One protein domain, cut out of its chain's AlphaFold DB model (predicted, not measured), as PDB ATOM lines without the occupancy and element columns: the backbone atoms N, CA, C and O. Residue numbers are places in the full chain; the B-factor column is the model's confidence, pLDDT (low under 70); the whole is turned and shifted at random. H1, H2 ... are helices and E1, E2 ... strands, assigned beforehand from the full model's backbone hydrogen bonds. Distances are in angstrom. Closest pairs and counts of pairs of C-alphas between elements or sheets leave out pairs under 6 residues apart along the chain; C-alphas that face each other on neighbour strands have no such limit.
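This is residues 152 to 226 of the 226 residues of the protein "DNA (cytosine-5-)-methyltransferase" of Lactonifactor longoviformis DSM 17459 (UniProt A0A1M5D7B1). A small hairpin of two short strands, E1 and E2, lies at one end of a loose, elongated model and helix H3 at the other, with the stretch of residues 201 to 214 running between them along one side. Two shorter helices, H1 and H2, lie side by side on the other side, and the loop of residues 158 to 176 that joins them folds back through the middle. The printed part has 75 residues, with three named helices and two named strands in the order H1, H2, H3, E1, E2; the sheet, E1 - E2, is antiparallel. The class is mostly helix, though under half of the residues are in named elements. The radius of gyration of the C-alphas is 15.5 A, and they span 48 by 31 by 19 A.

E1 is residues 215 to 217, beginning at C-alpha 215 (194.127, 112.588, 161.895), and E2 is residues 223 to 225. H3, residues 190 to 200, is 15.5 A long and ends at C-alpha 200 (206.457, 145.171, 161.069). H2, residues 177 to 185, measures 12.3 A. H1, residues 152 to 157, measures 8.6 A and begins at C-alpha 152 (212.117, 115.076, 160.065).

E1 and E2 form a hairpin, antiparallel at 152 degrees, with N 224 and O 216 within hydrogen-bond range at 2.9 A. H1 and H2 are both apart from both strands. H1 and H2 only just touch, with 3 pairs of C-alphas within 8 A; the closest, of Lys 155 and Ile 184, are 6.1 A apart. They run the same way at a shallow tilt of 10 degrees. H3 touches no helix. In H1, H2 and H3 every O i to N i+4 pair is within hydrogen-bond range.

The two C-alphas farthest apart, of Asn 200 and Asn 220, are 48.7 A apart. The printed part has no cut. The links H1 to H2 and H3 to E1 are long. Mean pLDDT of the printed part is 84.5; residues 185 and 226 are under 70.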
ATOM      1  N   GLU A 152     212.662 114.606 158.783       82.44
ATOM      2  CA  GLU A 152     212.117 115.076 160.065       82.44
ATOM      3  C   GLU A 152     213.173 115.820 160.895       82.44
ATOM      4  O   GLU A 152     212.870 116.839 161.512       82.44
ATOM      5  N   GLU A 153     214.426 115.367 160.856       75.44
ATOM      6  CA  GLU A 153     215.562 116.050 161.481       75.44
ATOM      7  C   GLU A 153     215.791 117.416 160.835       75.44
ATOM      8  O   GLU A 153     215.865 118.424 161.535       75.44
ATOM      9  N   LEU A 154     215.814 117.463 159.499       73.56
ATOM     10  CA  LEU A 154     215.958 118.710 158.747       73.56
ATOM     11  C   LEU A 154     214.804 119.682 159.030       73.56
ATOM     12  O   LEU A 154     215.032 120.879 159.182       73.56
ATOM     13  N   LYS A 155     213.571 119.176 159.143       85.56
ATOM     14  CA  LYS A 155     212.378 119.972 159.463       85.56
ATOM     15  C   LYS A 155     212.514 120.666 160.818       85.56
ATOM     16  O   LYS A 155     212.301 121.872 160.913       85.56
ATOM     17  N   VAL A 156     212.876 119.910 161.854       82.75
ATOM     18  CA  VAL A 156     213.043 120.454 163.209       82.75
ATOM     19  C   VAL A 156     214.199 121.452 163.254       82.75
ATOM     20  O   VAL A 156     214.052 122.515 163.849       82.75
ATOM     21  N   MET A 157     215.319 121.157 162.586       76.25
ATOM     22  CA  MET A 157     216.459 122.078 162.505       76.25
ATOM     23  C   MET A 157     216.093 123.399 161.822       76.25
ATOM     24  O   MET A 157     216.484 124.456 162.301       76.25
ATOM     25  N   GLN A 158     215.279 123.349 160.766       79.12
ATOM     26  CA  GLN A 158     214.783 124.529 160.055       79.12
ATOM     27  C   GLN A 158     213.774 125.357 160.877       79.12
ATOM     28  O   GLN A 158     213.280 126.378 160.407       79.12
ATOM     29  N   GLY A 159     213.471 124.947 162.113       81.31
ATOM     30  CA  GLY A 159     212.614 125.682 163.041       81.31
ATOM     31  C   GLY A 159     211.123 125.434 162.836       81.31
ATOM     32  O   GLY A 159     210.302 126.177 163.370       81.31
ATOM     33  N   PHE A 160     210.746 124.407 162.068       89.00
ATOM     34  CA  PHE A 160     209.344 124.019 161.975       89.00
ATOM     35  C   PHE A 160     208.875 123.340 163.266       89.00
ATOM     36  O   PHE A 160     209.600 122.516 163.837       89.00
ATOM     37  N   PRO A 161     207.625 123.597 163.684       90.94
ATOM     38  CA  PRO A 161     206.974 122.817 164.726       90.94
ATOM     39  C   PRO A 161     207.016 121.312 164.416       90.94
ATOM     40  O   PRO A 161     206.902 120.893 163.260       90.94
ATOM     41  N   LYS A 162     207.172 120.470 165.446       88.88
ATOM     42  CA  LYS A 162     207.260 119.003 165.280       88.88
ATOM     43  C   LYS A 162     206.029 118.417 164.588       88.88
ATOM     44  O   LYS A 162     206.156 117.457 163.831       88.88
ATOM     45  N   ASP A 163     204.872 119.017 164.817       90.50
ATOM     46  CA  ASP A 163     203.573 118.668 164.245       90.50
ATOM     47  C   ASP A 163     203.365 119.202 162.816       90.50
ATOM     48  O   ASP A 163     202.372 118.869 162.178       90.50
ATOM     49  N   TYR A 164     204.302 119.982 162.264       90.81
ATOM     50  CA  TYR A 164     204.216 120.449 160.882       90.81
ATOM     51  C   TYR A 164     204.280 119.276 159.892       90.81
ATOM     52  O   TYR A 164     205.237 118.488 159.882       90.81
ATOM     53  N   ILE A 165     203.263 119.170 159.036       90.69
ATOM     54  CA  ILE A 165     203.103 118.075 158.076       90.69
ATOM     55  C   ILE A 165     203.833 118.429 156.777       90.69
ATOM     56  O   ILE A 165     203.341 119.203 155.963       90.69
ATOM     57  N   ILE A 166     205.000 117.819 156.564       88.88
ATOM     58  CA  ILE A 166     205.772 117.938 155.312       88.88
ATOM     59  C   ILE A 166     205.765 116.653 154.479       88.88
ATOM     60  O   ILE A 166     206.316 116.594 153.380       88.88
ATOM     61  N   SER A 167     205.168 115.591 155.016       88.25
ATOM     62  CA  SER A 167     205.261 114.243 154.469       88.25
ATOM     63  C   SER A 167     204.284 113.948 153.336       88.25
ATOM     64  O   SER A 167     204.550 113.030 152.564       88.25
ATOM     65  N   ARG A 168     203.188 114.706 153.223       88.88
ATOM     66  CA  ARG A 168     202.048 114.394 152.349       88.88
ATOM     67  C   ARG A 168     201.288 115.633 151.883       88.88
ATOM     68  O   ARG A 168     201.452 116.707 152.461       88.88
ATOM     69  N   ASP A 169     200.466 115.460 150.853       88.44
ATOM     70  CA  ASP A 169     199.542 116.476 150.342       88.44
ATOM     71  C   ASP A 169     198.160 116.443 151.025       88.44
ATOM     72  O   ASP A 169     197.910 115.659 151.944       88.44
ATOM     73  N   TYR A 170     197.255 117.312 150.561       84.06
ATOM     74  CA  TYR A 170     195.874 117.412 151.046       84.06
ATOM     75  C   TYR A 170     195.002 116.190 150.699       84.06
ATOM     76  O   TYR A 170     193.967 115.988 151.327       84.06
ATOM     77  N   ASN A 171     195.430 115.354 149.749       86.00
ATOM     78  CA  ASN A 171     194.787 114.094 149.374       86.00
ATOM     79  C   ASN A 171     195.424 112.885 150.083       86.00
ATOM     80  O   ASN A 171     195.217 111.748 149.663       86.00
ATOM     81  N   TRP A 172     196.220 113.108 151.137       82.56
ATOM     82  CA  TRP A 172     196.932 112.069 151.895       82.56
ATOM     83  C   TRP A 172     197.999 111.309 151.097       82.56
ATOM     84  O   TRP A 172     198.511 110.285 151.558       82.56
ATOM     85  N   LYS A 173     198.402 111.817 149.928       87.69
ATOM     86  CA  LYS A 173     199.456 111.211 149.118       87.69
ATOM     87  C   LYS A 173     200.822 111.584 149.683       87.69
ATOM     88  O   LYS A 173     201.173 112.758 149.781       87.69
ATOM     89  N   ASN A 174     201.611 110.569 150.029       91.25
ATOM     90  CA  ASN A 174     202.964 110.757 150.546       91.25
ATOM     91  C   ASN A 174     203.920 111.284 149.470       91.25
ATOM     92  O   ASN A 174     203.915 110.820 148.328       91.25
ATOM     93  N   TYR A 175     204.801 112.196 149.871       89.12
ATOM     94  CA  TYR A 175     205.854 112.725 149.017       89.12
ATOM     95  C   TYR A 175     207.138 111.886 149.083       89.12
ATOM     96  O   TYR A 175     207.542 111.438 150.168       89.12
ATOM     97  N   PRO A 176     207.852 111.733 147.951       89.25
ATOM     98  CA  PRO A 176     209.202 111.179 147.932       89.25
ATOM     99  C   PRO A 176     210.148 111.912 148.895       89.25
ATOM    100  O   PRO A 176     210.026 113.116 149.118       89.25
ATOM    101  N   ILE A 177     211.143 111.204 149.448       76.44
ATOM    102  CA  ILE A 177     212.148 111.789 150.364       76.44
ATOM    103  C   ILE A 177     212.827 113.016 149.738       76.44
ATOM    104  O   ILE A 177     212.967 114.036 150.407       76.44
ATOM    105  N   SER A 178     213.195 112.939 148.458       77.19
ATOM    106  CA  SER A 178     213.837 114.032 147.719       77.19
ATOM    107  C   SER A 178     212.983 115.300 147.674       77.19
ATOM    108  O   SER A 178     213.500 116.396 147.880       77.19
ATOM    109  N   GLU A 179     211.672 115.167 147.461       84.44
ATOM    110  CA  GLU A 179     210.753 116.307 147.460       84.44
ATOM    111  C   GLU A 179     210.609 116.930 148.844       84.44
ATOM    112  O   GLU A 179     210.585 118.153 148.964       84.44
ATOM    113  N   ARG A 180     210.553 116.103 149.894       85.00
ATOM    114  CA  ARG A 180     210.483 116.586 151.280       85.00
ATOM    115  C   ARG A 180     211.722 117.402 151.635       85.00
ATOM    116  O   ARG A 180     211.589 118.527 152.104       85.00
ATOM    117  N   VAL A 181     212.911 116.882 151.324       73.81
ATOM    118  CA  VAL A 181     214.184 117.597 151.526       73.81
ATOM    119  C   VAL A 181     214.220 118.898 150.718       73.81
ATOM    120  O   VAL A 181     214.570 119.937 151.266       73.81
ATOM    121  N   LYS A 182     213.788 118.876 149.448       78.56
ATOM    122  CA  LYS A 182     213.733 120.072 148.589       78.56
ATOM    123  C   LYS A 182     212.833 121.170 149.171       78.56
ATOM    124  O   LYS A 182     213.190 122.343 149.113       78.56
ATOM    125  N   ARG A 183     211.674 120.808 149.728       85.56
ATOM    126  CA  ARG A 183     210.740 121.766 150.346       85.56
ATOM    127  C   ARG A 183     211.297 122.375 151.624       85.56
ATOM    128  O   ARG A 183     211.170 123.580 151.802       85.56
ATOM    129  N   ILE A 184     211.920 121.560 152.480       81.88
ATOM    130  CA  ILE A 184     212.579 122.052 153.699       81.88
ATOM    131  C   ILE A 184     213.693 123.019 153.317       81.88
ATOM    132  O   ILE A 184     213.718 124.131 153.831       81.88
ATOM    133  N   GLY A 185     214.546 122.627 152.366       69.94
ATOM    134  CA  GLY A 185     215.615 123.482 151.857       69.94
ATOM    135  C   GLY A 185     215.076 124.826 151.377       69.94
ATOM    136  O   GLY A 185     215.533 125.857 151.834       69.94
ATOM    137  N   ASN A 186     214.039 124.849 150.542       83.50
ATOM    138  CA  ASN A 186     213.500 126.096 149.978       83.50
ATOM    139  C   ASN A 186     212.619 126.929 150.929       83.50
ATOM    140  O   ASN A 186     212.021 127.914 150.494       83.50
ATOM    141  N   SER A 187     212.478 126.534 152.191       84.62
ATOM    142  CA  SER A 187     211.630 127.246 153.146       84.62
ATOM    143  C   SER A 187     212.347 128.424 153.810       84.62
ATOM    144  O   SER A 187     213.572 128.469 153.885       84.62
ATOM    145  N   VAL A 188     211.567 129.358 154.356       86.56
ATOM    146  CA  VAL A 188     212.066 130.383 155.281       86.56
ATOM    147  C   VAL A 188     211.934 129.856 156.707       86.56
ATOM    148  O   VAL A 188     210.902 129.277 157.048       86.56
ATOM    149  N   VAL A 189     212.957 130.078 157.538       86.31
ATOM    150  CA  VAL A 189     212.960 129.675 158.953       86.31
ATOM    151  C   VAL A 189     211.736 130.286 159.662       86.31
ATOM    152  O   VAL A 189     211.662 131.516 159.768       86.31
ATOM    153  N   PRO A 190     210.784 129.476 160.173       89.44
ATOM    154  CA  PRO A 190     209.508 129.979 160.683       89.44
ATOM    155  C   PRO A 190     209.649 131.000 161.810       89.44
ATOM    156  O   PRO A 190     208.959 132.013 161.787       89.44
ATOM    157  N   ILE A 191     210.591 130.794 162.737       86.31
ATOM    158  CA  ILE A 191     210.801 131.719 163.863       86.31
ATOM    159  C   ILE A 191     211.296 133.099 163.404       86.31
ATOM    160  O   ILE A 191     210.932 134.121 163.979       86.31
ATOM    161  N   MET A 192     212.086 133.150 162.326       87.88
ATOM    162  CA  MET A 192     212.559 134.411 161.750       87.88
ATOM    163  C   MET A 192     211.440 135.123 160.995       87.88
ATOM    164  O   MET A 192     211.290 136.338 161.122       87.88
ATOM    165  N   ALA A 193     210.642 134.374 160.230       88.06
ATOM    166  CA  ALA A 193     209.465 134.918 159.563       88.06
ATOM    167  C   ALA A 193     208.466 135.485 160.586       88.06
ATOM    168  O   ALA A 193     207.972 136.597 160.409       88.06
ATOM    169  N   GLU A 194     208.229 134.766 161.685       89.44
ATOM    170  CA  GLU A 194     207.395 135.221 162.795       89.44
ATOM    171  C   GLU A 194     207.926 136.522 163.404       89.44
ATOM    172  O   GLU A 194     207.170 137.484 163.518       89.44
ATOM    173  N   ALA A 195     209.221 136.599 163.725       89.94
ATOM    174  CA  ALA A 195     209.824 137.800 164.303       89.94
ATOM    175  C   ALA A 195     209.716 139.023 163.373       89.94
ATOM    176  O   ALA A 195     209.357 140.114 163.818       89.94
ATOM    177  N   LEU A 196     209.974 138.844 162.073       92.25
ATOM    178  CA  LEU A 196     209.863 139.916 161.078       92.25
ATOM    179  C   LEU A 196     208.424 140.424 160.942       92.25
ATOM    180  O   LEU A 196     208.196 141.637 160.930       92.25
ATOM    181  N   VAL A 197     207.450 139.514 160.865       91.12
ATOM    182  CA  VAL A 197     206.027 139.875 160.776       91.12
ATOM    183  C   VAL A 197     205.549 140.507 162.082       91.12
ATOM    184  O   VAL A 197     204.827 141.498 162.045       91.12
ATOM    185  N   ALA A 198     205.988 140.006 163.236       90.31
ATOM    186  CA  ALA A 198     205.647 140.574 164.535       90.31
ATOM    187  C   ALA A 198     206.202 141.995 164.717       90.31
ATOM    188  O   ALA A 198     205.534 142.826 165.326       90.31
ATOM    189  N   ALA A 199     207.387 142.291 164.177       94.44
ATOM    190  CA  ALA A 199     207.981 143.623 164.248       94.44
ATOM    191  C   ALA A 199     207.278 144.635 163.328       94.44
ATOM    192  O   ALA A 199     207.005 145.757 163.746       94.44
ATOM    193  N   ASN A 200     206.967 144.244 162.088       96.56
ATOM    194  CA  ASN A 200     206.457 145.171 161.069       96.56
ATOM    195  C   ASN A 200     204.925 145.228 161.001       96.56
ATOM    196  O   ASN A 200     204.346 146.268 160.703       96.56
ATOM    197  N   CYS A 201     204.259 144.111 161.287       94.62
ATOM    198  CA  CYS A 201     202.838 143.905 161.024       94.62
ATOM    199  C   CYS A 201     202.092 143.373 162.254       94.62
ATOM    200  O   CYS A 201     201.146 142.597 162.119       94.62
ATOM    201  N   ARG A 202     202.487 143.778 163.472       90.19
ATOM    202  CA  ARG A 202     201.878 143.284 164.726       90.19
ATOM    203  C   ARG A 202     200.354 143.416 164.758       90.19
ATOM    204  O   ARG A 202     199.678 142.562 165.323       90.19
ATOM    205  N   TYR A 203     199.823 144.469 164.143       93.88
ATOM    206  CA  TYR A 203     198.388 144.746 164.054       93.88
ATOM    207  C   TYR A 203     197.607 143.705 163.231       93.88
ATOM    208  O   TYR A 203     196.389 143.644 163.346       93.88
ATOM    209  N   LEU A 204     198.284 142.873 162.428       93.56
ATOM    210  CA  LEU A 204     197.674 141.756 161.696       93.56
ATOM    211  C   LEU A 204     197.602 140.460 162.521       93.56
ATOM    212  O   LEU A 204     197.025 139.478 162.056       93.56
ATOM    213  N   LYS A 205     198.188 140.411 163.727       89.00
ATOM    214  CA  LYS A 205     198.151 139.202 164.559       89.00
ATOM    215  C   LYS A 205     196.726 138.960 165.074       89.00
ATOM    216  O   LYS A 205     196.244 139.698 165.925       89.00
ATOM    217  N   ALA A 206     196.094 137.882 164.603       89.19
ATOM    218  CA  ALA A 206     194.745 137.469 165.014       89.19
ATOM    219  C   ALA A 206     194.717 136.405 166.134       89.19
ATOM    220  O   ALA A 206     193.665 136.149 166.711       89.19
ATOM    221  N   GLY A 207     195.851 135.771 166.447       87.75
ATOM    222  CA  GLY A 207     195.943 134.717 167.460       87.75
ATOM    223  C   GLY A 207     197.274 133.968 167.411       87.75
ATOM    224  O   GLY A 207     198.198 134.391 166.710       87.75
ATOM    225  N   ASP A 208     197.361 132.866 168.153       87.31
ATOM    226  CA  ASP A 208     198.521 131.969 168.172       87.31
ATOM    227  C   ASP A 208     198.273 130.706 167.330       87.31
ATOM    228  O   ASP A 208     197.131 130.274 167.135       87.31
ATOM    229  N   ARG A 209     199.358 130.103 166.824       86.81
ATOM    230  CA  ARG A 209     199.298 128.890 165.998       86.81
ATOM    231  C   ARG A 209     198.665 127.742 166.786       86.81
ATOM    232  O   ARG A 209     199.202 127.320 167.806       86.81
ATOM    233  N   GLN A 210     197.599 127.169 166.238       88.31
ATOM    234  CA  GLN A 210     197.049 125.910 166.733       88.31
ATOM    235  C   GLN A 210     197.864 124.717 166.208       88.31
ATOM    236  O   GLN A 210     198.346 124.769 165.067       88.31
ATOM    237  N   PRO A 211     198.044 123.651 167.011       86.56
ATOM    238  CA  PRO A 211     198.683 122.428 166.552       86.56
ATOM    239  C   PRO A 211     197.985 121.850 165.319       86.56
ATOM    240  O   PRO A 211     196.780 122.014 165.125       86.56
ATOM    241  N   SER A 212     198.744 121.165 164.468       84.25
ATOM    242  CA  SER A 212     198.171 120.442 163.339       84.25
ATOM    243  C   SER A 212     197.248 119.330 163.854       84.25
ATOM    244  O   SER A 212     197.665 118.582 164.742       84.25
ATOM    245  N   PRO A 213     196.023 119.206 163.309       78.56
ATOM    246  CA  PRO A 213     195.056 118.224 163.780       78.56
ATOM    247  C   PRO A 213     195.628 116.820 163.626       78.56
ATOM    248  O   PRO A 213     196.188 116.469 162.577       78.56
ATOM    249  N   SER A 214     195.498 116.015 164.676       74.62
ATOM    250  CA  SER A 214     195.870 114.615 164.603       74.62
ATOM    251  C   SER A 214     194.758 113.883 163.866       74.62
ATOM    252  O   SER A 214     193.597 113.901 164.261       74.62
ATOM    253  N   VAL A 215     195.100 113.300 162.721       73.75
ATOM    254  CA  VAL A 215     194.127 112.588 161.895       73.75
ATOM    255  C   VAL A 215     194.541 111.140 161.807       73.75
ATOM    256  O   VAL A 215     195.618 110.822 161.291       73.75
ATOM    257  N   TYR A 216     193.676 110.276 162.315       74.94
ATOM    258  CA  TYR A 216     193.847 108.836 162.267       74.94
ATOM    259  C   TYR A 216     192.570 108.178 161.760       74.94
ATOM    260  O   TYR A 216     191.458 108.673 161.955       74.94
ATOM    261  N   MET A 217     192.754 107.067 161.055       76.31
ATOM    262  CA  MET A 217     191.656 106.255 160.556       76.31
ATOM    263  C   MET A 217     191.348 105.191 161.605       76.31
ATOM    264  O   MET A 217     192.243 104.449 162.007       76.31
ATOM    265  N   GLN A 218     190.107 105.156 162.078       79.38
ATOM    266  CA  GLN A 218     189.623 104.090 162.949       79.38
ATOM    267  C   GLN A 218     189.503 102.772 162.176       79.38
ATOM    268  O   GLN A 218     189.401 102.759 160.948       79.38
ATOM    269  N   GLU A 219     189.452 101.655 162.905       79.81
ATOM    270  CA  GLU A 219     189.261 100.315 162.327       79.81
ATOM    271  C   GLU A 219     187.965 100.197 161.505       79.81
ATOM    272  O   GLU A 219     187.899  99.424 160.555       79.81
ATOM    273  N   ASN A 220     186.953 101.014 161.812       85.12
ATOM    274  CA  ASN A 220     185.691 101.088 161.075       85.12
ATOM    275  C   ASN A 220     185.757 101.963 159.800       85.12
ATOM    276  O   ASN A 220     184.723 102.227 159.186       85.12
ATOM    277  N   GLY A 221     186.942 102.449 159.416       78.31
ATOM    278  CA  GLY A 221     187.149 103.300 158.241       78.31
ATOM    279  C   GLY A 221     186.751 104.767 158.430       78.31
ATOM    280  O   GLY A 221     186.844 105.545 157.481       78.31
ATOM    281  N   GLN A 222     186.321 105.176 159.628       79.81
ATOM    282  CA  GLN A 222     186.017 106.576 159.921       79.81
ATOM    283  C   GLN A 222     187.294 107.377 160.183       79.81
ATOM    284  O   GLN A 222     188.214 106.925 160.866       79.81
ATOM    285  N   VAL A 223     187.326 108.604 159.668       78.31
ATOM    286  CA  VAL A 223     188.392 109.571 159.944       78.31
ATOM    287  C   VAL A 223     188.070 110.295 161.247       78.31
ATOM    288  O   VAL A 223     186.996 110.880 161.377       78.31
ATOM    289  N   VAL A 224     188.997 110.270 162.203       76.19
ATOM    290  CA  VAL A 224     188.893 111.023 163.461       76.19
ATOM    291  C   VAL A 224     189.879 112.171 163.451       76.19
ATOM    292  O   VAL A 224     191.011 112.014 162.995       76.19
ATOM    293  N   PHE A 225     189.430 113.301 163.986       75.62
ATOM    294  CA  PHE A 225     190.243 114.474 164.265       75.62
ATOM    295  C   PHE A 225     190.418 114.567 165.783       75.62
ATOM    296  O   PHE A 225     189.422 114.672 166.500       75.62
ATOM    297  N   GLY A 226     191.657 114.476 166.259       60.53
ATOM    298  CA  GLY A 226     192.044 114.659 167.661       60.53
ATOM    299  C   GLY A 226     193.009 115.814 167.852       60.53
ATOM    300  O   GLY A 226     193.673 116.204 166.857       60.53
TER     301      GLY A 226